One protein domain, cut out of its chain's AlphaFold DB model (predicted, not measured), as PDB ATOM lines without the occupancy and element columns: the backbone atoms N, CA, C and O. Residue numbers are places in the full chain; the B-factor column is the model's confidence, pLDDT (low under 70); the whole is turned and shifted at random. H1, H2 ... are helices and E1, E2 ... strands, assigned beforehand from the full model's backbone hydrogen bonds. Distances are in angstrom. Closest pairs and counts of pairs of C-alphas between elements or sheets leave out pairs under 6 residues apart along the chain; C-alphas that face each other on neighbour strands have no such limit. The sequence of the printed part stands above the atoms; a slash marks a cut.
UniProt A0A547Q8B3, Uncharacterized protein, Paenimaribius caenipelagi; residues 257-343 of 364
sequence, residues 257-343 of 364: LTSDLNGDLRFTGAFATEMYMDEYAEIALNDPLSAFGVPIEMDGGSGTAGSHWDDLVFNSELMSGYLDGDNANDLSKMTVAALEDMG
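This is residues 257 to 343 of the 364 residues of an uncharacterized protein of Paenimaribius caenipelagi (UniProt A0A547Q8B3). Two helices, H1 and H4, lie side by side and run opposite ways, with the short helix H2 at a corner beyond the end of H1 and a small hairpin of two strands, E1 and E2, to one side; two long loops, with the short helix H3 between them, make the other half. The first loop passes E2, where residues 294 to 295 pair with residues 266 to 267, and the second reaches out to Asp 326 before it returns to H4. The printed part has 87 residues, with the named elements in the order E1, E2, H1, H2, H3, H4. The class is mostly helix, though 36 residues, under half, are in named elements, and the two strands are antiparallel. The whole is compact, with a radius of gyration of the C-alphas of 12.0 A and spans of 32 by 29 by 25 A.

E1, residues 258 to 260, begins at C-alpha 258 (8.678, -4.492, 15.533) and is 7.0 A long. E2, residues 265 to 267, is 7.1 A long. H1, residues 270 to 279, is 14.2 A long and begins at C-alpha 270 (12.352, 6.287, 14.536). H2, residues 281 to 286, is 8.7 A long. H3, residues 311 to 314, is 5.3 A long. H4, residues 333 to 342, is 14.2 A long and ends at C-alpha 342 (5.267, 2.854, 7.783).

E1 and E2 form a hairpin, antiparallel, with 155 degrees between their directions. Across it N 259 and O 266 are 2.9 A apart and N 266 and O 259 are 2.8 A apart, both within hydrogen-bond range. The closest C-alphas of E2 and H1, those of Phe 267 and Thr 273, are 7.8 A apart. H1 and H4 touch, with their closest C-alphas, those of Ala 272 and Ala 337, 4.6 A apart. They stand at a shallow tilt of 2 degrees, opposite ways. H1 and H2 only just touch, with 3 pairs of C-alphas within 8 A, and only at the corner; their closest C-alphas, those of Met 277 and Ala 284, are 5.4 A apart. Their lines are about perpendicular, at 81 degrees. H2 and H3 are close but not clearly touching, their closest C-alphas, those of Ile 283 and Val 313, being 7.4 A apart. H3 is apart from H1 and from H4. E2 and H4 are apart, but only just, at 8.2 A. In H1 and H4 every O i to N i+4 pair is within hydrogen-bond range; in H2 1 of 2 is, and H3 is too short for such a pair.

The two C-alphas farthest apart, those of Asn 262 and Asp 326, are 34.9 A apart. The printed part has no cut. The links from H2 to H3, 24 residues, and from H3 to H4, 18 residues, are long; the other links are tight. The mean pLDDT of the printed part is 93.1, and residue 326 is under 70.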
ATOM      1  N   LEU A 257       9.138  -3.234  11.525       98.12
ATOM      2  CA  LEU A 257       8.981  -2.143  12.491       98.12
ATOM      3  C   LEU A 257       8.688  -2.637  13.913       98.12
ATOM      4  O   LEU A 257       8.230  -1.867  14.748       98.12
ATOM      5  N   THR A 258       8.908  -3.921  14.199       98.00
ATOM      6  CA  THR A 258       8.678  -4.492  15.533       98.00
ATOM      7  C   THR A 258       9.888  -5.259  16.035       98.00
ATOM      8  O   THR A 258      10.476  -6.040  15.283       98.00
ATOM      9  N   SER A 259      10.193  -5.133  17.324       97.75
ATOM     10  CA  SER A 259      11.218  -5.930  17.999       97.75
ATOM     11  C   SER A 259      10.744  -6.385  19.374       97.75
ATOM     12  O   SER A 259      10.226  -5.591  20.149       97.75
ATOM     13  N   ASP A 260      10.975  -7.655  19.700       96.56
ATOM     14  CA  ASP A 260      10.801  -8.187  21.055       96.56
ATOM     15  C   ASP A 260      12.109  -8.000  21.842       96.56
ATOM     16  O   ASP A 260      13.162  -8.522  21.459       96.56
ATOM     17  N   LEU A 261      12.046  -7.239  22.934       93.81
ATOM     18  CA  LEU A 261      13.167  -6.925  23.815       93.81
ATOM     19  C   LEU A 261      13.036  -7.648  25.163       93.81
ATOM     20  O   LEU A 261      12.964  -7.030  26.222       93.81
ATOM     21  N   ASN A 262      13.112  -8.981  25.128       91.06
ATOM     22  CA  ASN A 262      12.994  -9.888  26.285       91.06
ATOM     23  C   ASN A 262      11.568 -10.002  26.849       91.06
ATOM     24  O   ASN A 262      11.375  -9.993  28.065       91.06
ATOM     25  N   GLY A 263      10.589 -10.186  25.966       91.81
ATOM     26  CA  GLY A 263       9.172 -10.269  26.307       91.81
ATOM     27  C   GLY A 263       8.490  -8.908  26.399       91.81
ATOM     28  O   GLY A 263       7.420  -8.829  26.985       91.81
ATOM     29  N   ASP A 264       9.123  -7.872  25.849       94.56
ATOM     30  CA  ASP A 264       8.583  -6.523  25.729       94.56
ATOM     31  C   ASP A 264       8.568  -6.155  24.240       94.56
ATOM     32  O   ASP A 264       9.621  -5.944  23.626       94.56
ATOM     33  N   LEU A 265       7.385  -6.221  23.629       97.69
ATOM     34  CA  LEU A 265       7.200  -5.997  22.202       97.69
ATOM     35  C   LEU A 265       7.152  -4.493  21.923       97.69
ATOM     36  O   LEU A 265       6.324  -3.779  22.476       97.69
ATOM     37  N   ARG A 266       8.025  -4.019  21.033       98.31
ATOM     38  CA  ARG A 266       8.174  -2.596  20.711       98.31
ATOM     39  C   ARG A 266       7.961  -2.304  19.243       98.31
ATOM     40  O   ARG A 266       8.421  -3.076  18.400       98.31
ATOM     41  N   PHE A 267       7.342  -1.162  18.950       98.69
ATOM     42  CA  PHE A 267       7.377  -0.542  17.631       98.69
ATOM     43  C   PHE A 267       8.655   0.277  17.510       98.69
ATOM     44  O   PHE A 267       8.903   1.167  18.319       98.69
ATOM     45  N   THR A 268       9.483  -0.037  16.521       98.06
ATOM     46  CA  THR A 268      10.862   0.458  16.422       98.06
ATOM     47  C   THR A 268      11.042   1.553  15.374       98.06
ATOM     48  O   THR A 268      12.169   1.805  14.952       98.06
ATOM     49  N   GLY A 269       9.949   2.160  14.907       97.50
ATOM     50  CA  GLY A 269      10.002   3.317  14.020       97.50
ATOM     51  C   GLY A 269      10.669   4.514  14.702       97.50
ATOM     52  O   GLY A 269      10.470   4.744  15.899       97.50
ATOM     53  N   ALA A 270      11.523   5.228  13.972       95.31
ATOM     54  CA  ALA A 270      12.352   6.287  14.536       95.31
ATOM     55  C   ALA A 270      11.511   7.513  14.904       95.31
ATOM     56  O   ALA A 270      11.667   8.041  16.007       95.31
ATOM     57  N   PHE A 271      10.584   7.909  14.026       92.38
ATOM     58  CA  PHE A 271       9.723   9.068  14.250       92.38
ATOM     59  C   PHE A 271       8.763   8.824  15.416       92.38
ATOM     60  O   PHE A 271       8.645   9.660  16.312       92.38
ATOM     61  N   ALA A 272       8.117   7.655  15.466       97.62
ATOM     62  CA  ALA A 272       7.224   7.296  16.563       97.62
ATOM     63  C   ALA A 272       7.969   7.201  17.898       97.62
ATOM     64  O   ALA A 272       7.442   7.625  18.923       97.62
ATOM     65  N   THR A 273       9.206   6.691  17.896       96.81
ATOM     66  CA  THR A 273      10.049   6.651  19.103       96.81
ATOM     67  C   THR A 273      10.384   8.059  19.595       96.81
ATOM     68  O   THR A 273      10.312   8.323  20.794       96.81
ATOM     69  N   GLU A 274      10.709   8.984  18.689       95.25
ATOM     70  CA  GLU A 274      10.960  10.382  19.044       95.25
ATOM     71  C   GLU A 274       9.702  11.056  19.608       95.25
ATOM     72  O   GLU A 274       9.759  11.643  20.691       95.25
ATOM     73  N   MET A 275       8.555  10.909  18.936       95.56
ATOM     74  CA  MET A 275       7.287  11.469  19.413       95.56
ATOM     75  C   MET A 275       6.838  10.841  20.733       95.56
ATOM     76  O   MET A 275       6.331  11.554  21.591       95.56
ATOM     77  N   TYR A 276       7.085   9.550  20.960       97.44
ATOM     78  CA  TYR A 276       6.857   8.921  22.261       97.44
ATOM     79  C   TYR A 276       7.679   9.597  23.367       97.44
ATOM     80  O   TYR A 276       7.155   9.929  24.432       97.44
ATOM     81  N   MET A 277       8.966   9.843  23.112       95.88
ATOM     82  CA  MET A 277       9.855  10.485  24.080       95.88
ATOM     83  C   MET A 277       9.537  11.970  24.319       95.88
ATOM     84  O   MET A 277       9.861  12.474  25.396       95.88
ATOM     85  N   ASP A 278       8.914  12.656  23.356       95.06
ATOM     86  CA  ASP A 278       8.491  14.059  23.469       95.06
ATOM     87  C   ASP A 278       7.089  14.200  24.090       95.06
ATOM     88  O   ASP A 278       6.927  14.774  25.169       95.06
ATOM     89  N   GLU A 279       6.071  13.619  23.452       93.06
ATOM     90  CA  GLU A 279       4.656  13.742  23.825       93.06
ATOM     91  C   GLU A 279       4.338  13.031  25.146       93.06
ATOM     92  O   GLU A 279       3.573  13.542  25.966       93.06
ATOM     93  N   TYR A 280       4.997  11.896  25.402       95.25
ATOM     94  CA  TYR A 280       4.842  11.102  26.621       95.25
ATOM     95  C   TYR A 280       6.119  11.095  27.469       95.25
ATOM     96  O   TYR A 280       6.441  10.096  28.117       95.25
ATOM     97  N   ALA A 281       6.840  12.221  27.521       96.38
ATOM     98  CA  ALA A 281       8.136  12.336  28.193       96.38
ATOM     99  C   ALA A 281       8.160  11.781  29.632       96.38
ATOM    100  O   ALA A 281       9.126  11.135  30.028       96.38
ATOM    101  N   GLU A 282       7.107  11.987  30.433       96.62
ATOM    102  CA  GLU A 282       7.042  11.444  31.801       96.62
ATOM    103  C   GLU A 282       6.978   9.910  31.832       96.62
ATOM    104  O   GLU A 282       7.602   9.282  32.691       96.62
ATOM    105  N   ILE A 283       6.259   9.306  30.887       96.50
ATOM    106  CA  ILE A 283       6.191   7.853  30.720       96.50
ATOM    107  C   ILE A 283       7.547   7.345  30.227       96.50
ATOM    108  O   ILE A 283       8.142   6.473  30.860       96.50
ATOM    109  N   ALA A 284       8.078   7.952  29.164       96.88
ATOM    110  CA  ALA A 284       9.347   7.576  28.551       96.88
ATOM    111  C   ALA A 284      10.533   7.674  29.529       96.88
ATOM    112  O   ALA A 284      11.417   6.820  29.525       96.88
ATOM    113  N   LEU A 285      10.538   8.665  30.431       97.12
ATOM    114  CA  LEU A 285      11.548   8.804  31.490       97.12
ATOM    115  C   LEU A 285      11.564   7.628  32.478       97.12
ATOM    116  O   LEU A 285      12.600   7.364  33.095       97.12
ATOM    117  N   ASN A 286      10.430   6.949  32.659       97.12
ATOM    118  CA  ASN A 286      10.298   5.786  33.537       97.12
ATOM    119  C   ASN A 286      10.401   4.451  32.786       97.12
ATOM    120  O   ASN A 286      10.461   3.401  33.427       97.12
ATOM    121  N   ASP A 287      10.475   4.489  31.458       97.12
ATOM    122  CA  ASP A 287      10.670   3.328  30.604       97.12
ATOM    123  C   ASP A 287      12.150   3.211  30.182       97.12
ATOM    124  O   ASP A 287      12.636   3.997  29.364       97.12
ATOM    125  N   PRO A 288      12.909   2.229  30.705       96.12
ATOM    126  CA  PRO A 288      14.319   2.050  30.358       96.12
ATOM    127  C   PRO A 288      14.540   1.627  28.897       96.12
ATOM    128  O   PRO A 288      15.687   1.636  28.442       96.12
ATOM    129  N   LEU A 289      13.479   1.231  28.185       96.94
ATOM    130  CA  LEU A 289      13.516   0.848  26.778       96.94
ATOM    131  C   LEU A 289      12.950   1.926  25.845       96.94
ATOM    132  O   LEU A 289      12.887   1.681  24.644       96.94
ATOM    133  N   SER A 290      12.620   3.119  26.348       96.50
ATOM    134  CA  SER A 290      11.976   4.174  25.552       96.50
ATOM    135  C   SER A 290      12.769   4.593  24.316       96.50
ATOM    136  O   SER A 290      12.188   4.842  23.270       96.50
ATOM    137  N   ALA A 291      14.102   4.570  24.387       95.31
ATOM    138  CA  ALA A 291      14.977   4.848  23.244       95.31
ATOM    139  C   ALA A 291      15.033   3.719  22.189       95.31
ATOM    140  O   ALA A 291      15.709   3.867  21.173       95.31
ATOM    141  N   PHE A 292      14.397   2.573  22.445       95.88
ATOM    142  CA  PHE A 292      14.380   1.404  21.561       95.88
ATOM    143  C   PHE A 292      13.002   1.125  20.951       95.88
ATOM    144  O   PHE A 292      12.867   0.148  20.213       95.88
ATOM    145  N   GLY A 293      11.999   1.952  21.248       97.56
ATOM    146  CA  GLY A 293      10.689   1.863  20.625       97.56
ATOM    147  C   GLY A 293       9.520   2.072  21.575       97.56
ATOM    148  O   GLY A 293       9.649   2.043  22.801       97.56
ATOM    149  N   VAL A 294       8.349   2.226  20.971       98.56
ATOM    150  CA  VAL A 294       7.070   2.434  21.656       98.56
ATOM    151  C   VAL A 294       6.514   1.090  22.153       98.56
ATOM    152  O   VAL A 294       6.505   0.139  21.366       98.56
ATOM    153  N   PRO A 295       6.066   0.966  23.419       98.12
ATOM    154  CA  PRO A 295       5.376  -0.225  23.920       98.12
ATOM    155  C   PRO A 295       4.167  -0.623  23.062       98.12
ATOM    156  O   PRO A 295       3.263   0.184  22.834       98.12
ATOM    157  N   ILE A 296       4.144  -1.876  22.608       98.19
ATOM    158  CA  ILE A 296       3.009  -2.486  21.906       98.19
ATOM    159  C   ILE A 296       2.243  -3.361  22.896       98.19
ATOM    160  O   ILE A 296       2.846  -4.127  23.643       98.19
ATOM    161  N   GLU A 297       0.915  -3.308  22.829       97.19
ATOM    162  CA  GLU A 297       0.018  -4.147  23.621       97.19
ATOM    163  C   GLU A 297       0.344  -5.641  23.466       97.19
ATOM    164  O   GLU A 297       0.490  -6.150  22.352       97.19
ATOM    165  N   MET A 298       0.425  -6.375  24.574       95.44
ATOM    166  CA  MET A 298       0.712  -7.817  24.589       95.44
ATOM    167  C   MET A 298      -0.389  -8.646  25.259       95.44
ATOM    168  O   MET A 298      -0.420  -9.871  25.090       95.44
ATOM    169  N   ASP A 299      -1.295  -8.001  25.987       92.94
ATOM    170  CA  ASP A 299      -2.442  -8.596  26.646       92.94
ATOM    171  C   ASP A 299      -3.669  -8.668  25.715       92.94
ATOM    172  O   ASP A 299      -3.739  -8.121  24.612       92.94
ATOM    173  N   GLY A 300      -4.687  -9.408  26.162       90.19
ATOM    174  CA  GLY A 300      -5.925  -9.601  25.414       90.19
ATOM    175  C   GLY A 300      -5.857 -10.712  24.361       90.19
ATOM    176  O   GLY A 300      -5.129 -11.699  24.486       90.19
ATOM    177  N   GLY A 301      -6.736 -10.617  23.361       89.00
ATOM    178  CA  GLY A 301      -6.869 -11.611  22.296       89.00
ATOM    179  C   GLY A 301      -6.029 -11.280  21.064       89.00
ATOM    180  O   GLY A 301      -5.396 -10.235  20.984       89.00
ATOM    181  N   SER A 302      -6.103 -12.133  20.037       84.56
ATOM    182  CA  SER A 302      -5.422 -11.901  18.750       84.56
ATOM    183  C   SER A 302      -5.917 -10.671  17.982       84.56
ATOM    184  O   SER A 302      -5.340 -10.339  16.955       84.56
ATOM    185  N   GLY A 303      -7.032 -10.073  18.410       84.44
ATOM    186  CA  GLY A 303      -7.526  -8.806  17.877       84.44
ATOM    187  C   GLY A 303      -6.990  -7.584  18.621       84.44
ATOM    188  O   GLY A 303      -7.282  -6.488  18.186       84.44
ATOM    189  N   THR A 304      -6.236  -7.766  19.710       89.62
ATOM    190  CA  THR A 304      -5.740  -6.685  20.575       89.62
ATOM    191  C   THR A 304      -4.214  -6.733  20.654       89.62
ATOM    192  O   THR A 304      -3.540  -5.824  20.169       89.62
ATOM    193  N   ALA A 305      -3.668  -7.843  21.156       93.50
ATOM    194  CA  ALA A 305      -2.233  -8.041  21.309       93.50
ATOM    195  C   ALA A 305      -1.490  -7.919  19.967       93.50
ATOM    196  O   ALA A 305      -1.864  -8.533  18.962       93.50
ATOM    197  N   GLY A 306      -0.404  -7.153  19.967       94.38
ATOM    198  CA  GLY A 306       0.497  -6.953  18.839       94.38
ATOM    199  C   GLY A 306       0.003  -5.961  17.787       94.38
ATOM    200  O   GLY A 306       0.687  -5.792  16.783       94.38
ATOM    201  N   SER A 307      -1.173  -5.351  17.975       95.25
ATOM    202  CA  SER A 307      -1.772  -4.438  16.988       95.25
ATOM    203  C   SER A 307      -2.096  -3.045  17.528       95.25
ATOM    204  O   SER A 307      -2.470  -2.187  16.740       95.25
ATOM    205  N   HIS A 308      -1.930  -2.819  18.830       97.75
ATOM    206  CA  HIS A 308      -2.281  -1.580  19.526       97.75
ATOM    207  C   HIS A 308      -1.087  -1.045  20.303       97.75
ATOM    208  O   HIS A 308      -0.147  -1.792  20.595       97.75
ATOM    209  N   TRP A 309      -1.150   0.221  20.693       97.94
ATOM    210  CA  TRP A 309      -0.299   0.699  21.777       97.94
ATOM    211  C   TRP A 309      -0.707   0.065  23.100       97.94
ATOM    212  O   TRP A 309      -1.877  -0.255  23.297       97.94
ATOM    213  N   ASP A 310       0.272  -0.130  23.984       96.69
ATOM    214  CA  ASP A 310       0.035  -0.709  25.307       96.69
ATOM    215  C   ASP A 310      -0.969   0.141  26.104       96.69
ATOM    216  O   ASP A 310      -0.717   1.309  26.419       96.69
ATOM    217  N   ASP A 311      -2.126  -0.446  26.411       92.19
ATOM    218  CA  ASP A 311      -3.257   0.253  27.022       92.19
ATOM    219  C   ASP A 311      -2.927   0.745  28.439       92.19
ATOM    220  O   ASP A 311      -3.286   1.859  28.825       92.19
ATOM    221  N   LEU A 312      -2.158  -0.035  29.206       91.88
ATOM    222  CA  LEU A 312      -1.751   0.336  30.564       91.88
ATOM    223  C   LEU A 312      -0.746   1.487  30.577       91.88
ATOM    224  O   LEU A 312      -0.648   2.206  31.579       91.88
ATOM    225  N   VAL A 313       0.013   1.646  29.494       93.81
ATOM    226  CA  VAL A 313       0.958   2.744  29.320       93.81
ATOM    227  C   VAL A 313       0.245   4.001  28.826       93.81
ATOM    228  O   VAL A 313       0.427   5.063  29.420       93.81
ATOM    229  N   PHE A 314      -0.561   3.903  27.767       93.31
ATOM    230  CA  PHE A 314      -1.059   5.077  27.038       93.31
ATOM    231  C   PHE A 314      -2.515   5.451  27.335       93.31
ATOM    232  O   PHE A 314      -2.904   6.592  27.084       93.31
ATOM    233  N   ASN A 315      -3.290   4.549  27.943       88.00
ATOM    234  CA  ASN A 315      -4.675   4.736  28.377       88.00
ATOM    235  C   ASN A 315      -5.580   5.333  27.285       88.00
ATOM    236  O   ASN A 315      -6.066   4.621  26.414       88.00
ATOM    237  N   SER A 316      -5.790   6.649  27.310       87.81
ATOM    238  CA  SER A 316      -6.742   7.375  26.466       87.81
ATOM    239  C   SER A 316      -6.192   7.718  25.074       87.81
ATOM    240  O   SER A 316      -6.617   8.703  24.473       87.81
ATOM    241  N   GLU A 317      -5.205   6.975  24.581       94.12
ATOM    242  CA  GLU A 317      -4.697   7.137  23.217       94.12
ATOM    243  C   GLU A 317      -5.608   6.385  22.241       94.12
ATOM    244  O   GLU A 317      -6.057   5.282  22.533       94.12
ATOM    245  N   LEU A 318      -5.911   6.987  21.089       94.56
ATOM    246  CA  LEU A 318      -6.890   6.461  20.137       94.56
ATOM    247  C   LEU A 318      -6.666   4.999  19.723       94.56
ATOM    248  O   LEU A 318      -7.638   4.278  19.538       94.56
ATOM    249  N   MET A 319      -5.419   4.585  19.534       96.75
ATOM    250  CA  MET A 319      -4.969   3.266  19.096       96.75
ATOM    251  C   MET A 319      -4.588   2.339  20.261       96.75
ATOM    252  O   MET A 319      -3.889   1.343  20.042       96.75
ATOM    253  N   SER A 320      -5.051   2.622  21.481       93.00
ATOM    254  CA  SER A 320      -5.127   1.615  22.540       93.00
ATOM    255  C   SER A 320      -6.234   0.593  22.236       93.00
ATOM    256  O   SER A 320      -7.132   0.825  21.422       93.00
ATOM    257  N   GLY A 321      -6.153  -0.592  22.843       83.62
ATOM    258  CA  GLY A 321      -7.060  -1.707  22.541       83.62
ATOM    259  C   GLY A 321      -8.492  -1.546  23.056       83.62
ATOM    260  O   GLY A 321      -9.356  -2.362  22.717       83.62
ATOM    261  N   TYR A 322      -8.751  -0.547  23.900       84.69
ATOM    262  CA  TYR A 322     -10.028  -0.359  24.575       84.69
ATOM    263  C   TYR A 322     -10.387   1.122  24.642       84.69
ATOM    264  O   TYR A 322      -9.561   1.965  24.961       84.69
ATOM    265  N   LEU A 323     -11.666   1.441  24.422       81.56
ATOM    266  CA  LEU A 323     -12.151   2.790  24.705       81.56
ATOM    267  C   LEU A 323     -12.030   3.088  26.202       81.56
ATOM    268  O   LEU A 323     -12.544   2.319  27.023       81.56
ATOM    269  N   ASP A 324     -11.493   4.259  26.545       79.12
ATOM    270  CA  ASP A 324     -11.454   4.758  27.924       79.12
ATOM    271  C   ASP A 324     -12.830   5.288  28.389       79.12
ATOM    272  O   ASP A 324     -13.032   6.459  28.721       79.12
ATOM    273  N   GLY A 325     -13.841   4.417  28.374       73.31
ATOM    274  CA  GLY A 325     -15.187   4.716  28.859       73.31
ATOM    275  C   GLY A 325     -15.833   5.902  28.141       73.31
ATOM    276  O   GLY A 325     -16.080   5.826  26.943       73.31
ATOM    277  N   ASP A 326     -16.148   6.965  28.892       68.44
ATOM    278  CA  ASP A 326     -16.726   8.223  28.383       68.44
ATOM    279  C   ASP A 326     -15.657   9.314  28.132       68.44
ATOM    280  O   ASP A 326     -16.002  10.439  27.762       68.44
ATOM    281  N   ASN A 327     -14.372   9.016  28.359       70.44
ATOM    282  CA  ASN A 327     -13.282   9.952  28.087       70.44
ATOM    283  C   ASN A 327     -13.023  10.062  26.576       70.44
ATOM    284  O   ASN A 327     -13.420   9.200  25.784       70.44
ATOM    285  N   ALA A 328     -12.375  11.156  26.172       71.38
ATOM    286  CA  ALA A 328     -11.874  11.291  24.812       71.38
ATOM    287  C   ALA A 328     -10.720  10.302  24.602       71.38
ATOM    288  O   ALA A 328      -9.870  10.166  25.479       71.38
ATOM    289  N   ASN A 329     -10.721   9.620  23.456       78.12
ATOM    290  CA  ASN A 329      -9.580   8.838  22.998       78.12
ATOM    291  C   ASN A 329      -8.888   9.687  21.933       78.12
ATOM    292  O   ASN A 329      -9.434   9.882  20.844       78.12
ATOM    293  N   ASP A 330      -7.758  10.280  22.304       87.81
ATOM    294  CA  ASP A 330      -7.099  11.316  21.518       87.81
ATOM    295  C   ASP A 330      -6.061  10.694  20.583       87.81
ATOM    296  O   ASP A 330      -5.291   9.812  20.970       87.81
ATOM    297  N   LEU A 331      -6.038  11.156  19.333       91.19
ATOM    298  CA  LEU A 331      -5.017  10.767  18.368       91.19
ATOM    299  C   LEU A 331      -3.695  11.463  18.715       91.19
ATOM    300  O   LEU A 331      -3.595  12.686  18.597       91.19
ATOM    301  N   SER A 332      -2.686  10.685  19.100       94.88
ATOM    302  CA  SER A 332      -1.358  11.200  19.449       94.88
ATOM    303  C   SER A 332      -0.499  11.529  18.222       94.88
ATOM    304  O   SER A 332      -0.656  10.934  17.148       94.88
ATOM    305  N   LYS A 333       0.482  12.428  18.382       93.44
ATOM    306  CA  LYS A 333       1.547  12.611  17.377       93.44
ATOM    307  C   LYS A 333       2.362  11.337  17.204       93.44
ATOM    308  O   LYS A 333       2.789  11.047  16.093       93.44
ATOM    309  N   MET A 334       2.538  10.561  18.272       96.75
ATOM    310  CA  MET A 334       3.159   9.235  18.227       96.75
ATOM    311  C   MET A 334       2.466   8.293  17.226       96.75
ATOM    312  O   MET A 334       3.144   7.652  16.423       96.75
ATOM    313  N   THR A 335       1.130   8.247  17.205       98.25
ATOM    314  CA  THR A 335       0.368   7.452  16.226       98.25
ATOM    315  C   THR A 335       0.552   7.963  14.800       98.25
ATOM    316  O   THR A 335       0.739   7.162  13.886       98.25
ATOM    317  N   VAL A 336       0.541   9.283  14.594       96.62
ATOM    318  CA  VAL A 336       0.781   9.870  13.264       96.62
ATOM    319  C   VAL A 336       2.203   9.564  12.786       96.62
ATOM    320  O   VAL A 336       2.389   9.126  11.657       96.62
ATOM    321  N   ALA A 337       3.198   9.692  13.659       95.56
ATOM    322  CA  ALA A 337       4.590   9.378  13.353       95.56
ATOM    323  C   ALA A 337       4.808   7.891  13.035       95.56
ATOM    324  O   ALA A 337       5.653   7.551  12.215       95.56
ATOM    325  N   ALA A 338       4.014   6.988  13.613       98.31
ATOM    326  CA  ALA A 338       4.052   5.583  13.221       98.31
ATOM    327  C   ALA A 338       3.553   5.360  11.782       98.31
ATOM    328  O   ALA A 338       4.030   4.436  11.123       98.31
ATOM    329  N   LEU A 339       2.635   6.190  11.267       98.12
ATOM    330  CA  LEU A 339       2.261   6.166   9.846       98.12
ATOM    331  C   LEU A 339       3.426   6.642   8.960       98.12
ATOM    332  O   LEU A 339       3.660   6.034   7.916       98.12
ATOM    333  N   GLU A 340       4.188   7.641   9.413       94.50
ATOM    334  CA  GLU A 340       5.428   8.090   8.758       94.50
ATOM    335  C   GLU A 340       6.452   6.953   8.660       94.50
ATOM    336  O   GLU A 340       6.913   6.591   7.580       94.50
ATOM    337  N   ASP A 341       6.724   6.282   9.782       96.69
ATOM    338  CA  ASP A 341       7.631   5.131   9.834       96.69
ATOM    339  C   ASP A 341       7.155   3.947   8.964       96.69
ATOM    340  O   ASP A 341       7.963   3.134   8.508       96.69
ATOM    341  N   MET A 342       5.844   3.832   8.715       97.44
ATOM    342  CA  MET A 342       5.267   2.854   7.783       97.44
ATOM    343  C   MET A 342       5.441   3.244   6.305       97.44
ATOM    344  O   MET A 342       5.274   2.384   5.432       97.44
ATOM    345  N   GLY A 343       5.799   4.499   6.020       94.38
ATOM    346  CA  GLY A 343       6.054   5.040   4.685       94.38
ATOM    347  C   GLY A 343       4.904   5.847   4.079       94.38
ATOM    348  O   GLY A 343       4.833   5.927   2.852       94.38
TER     349      GLY A 343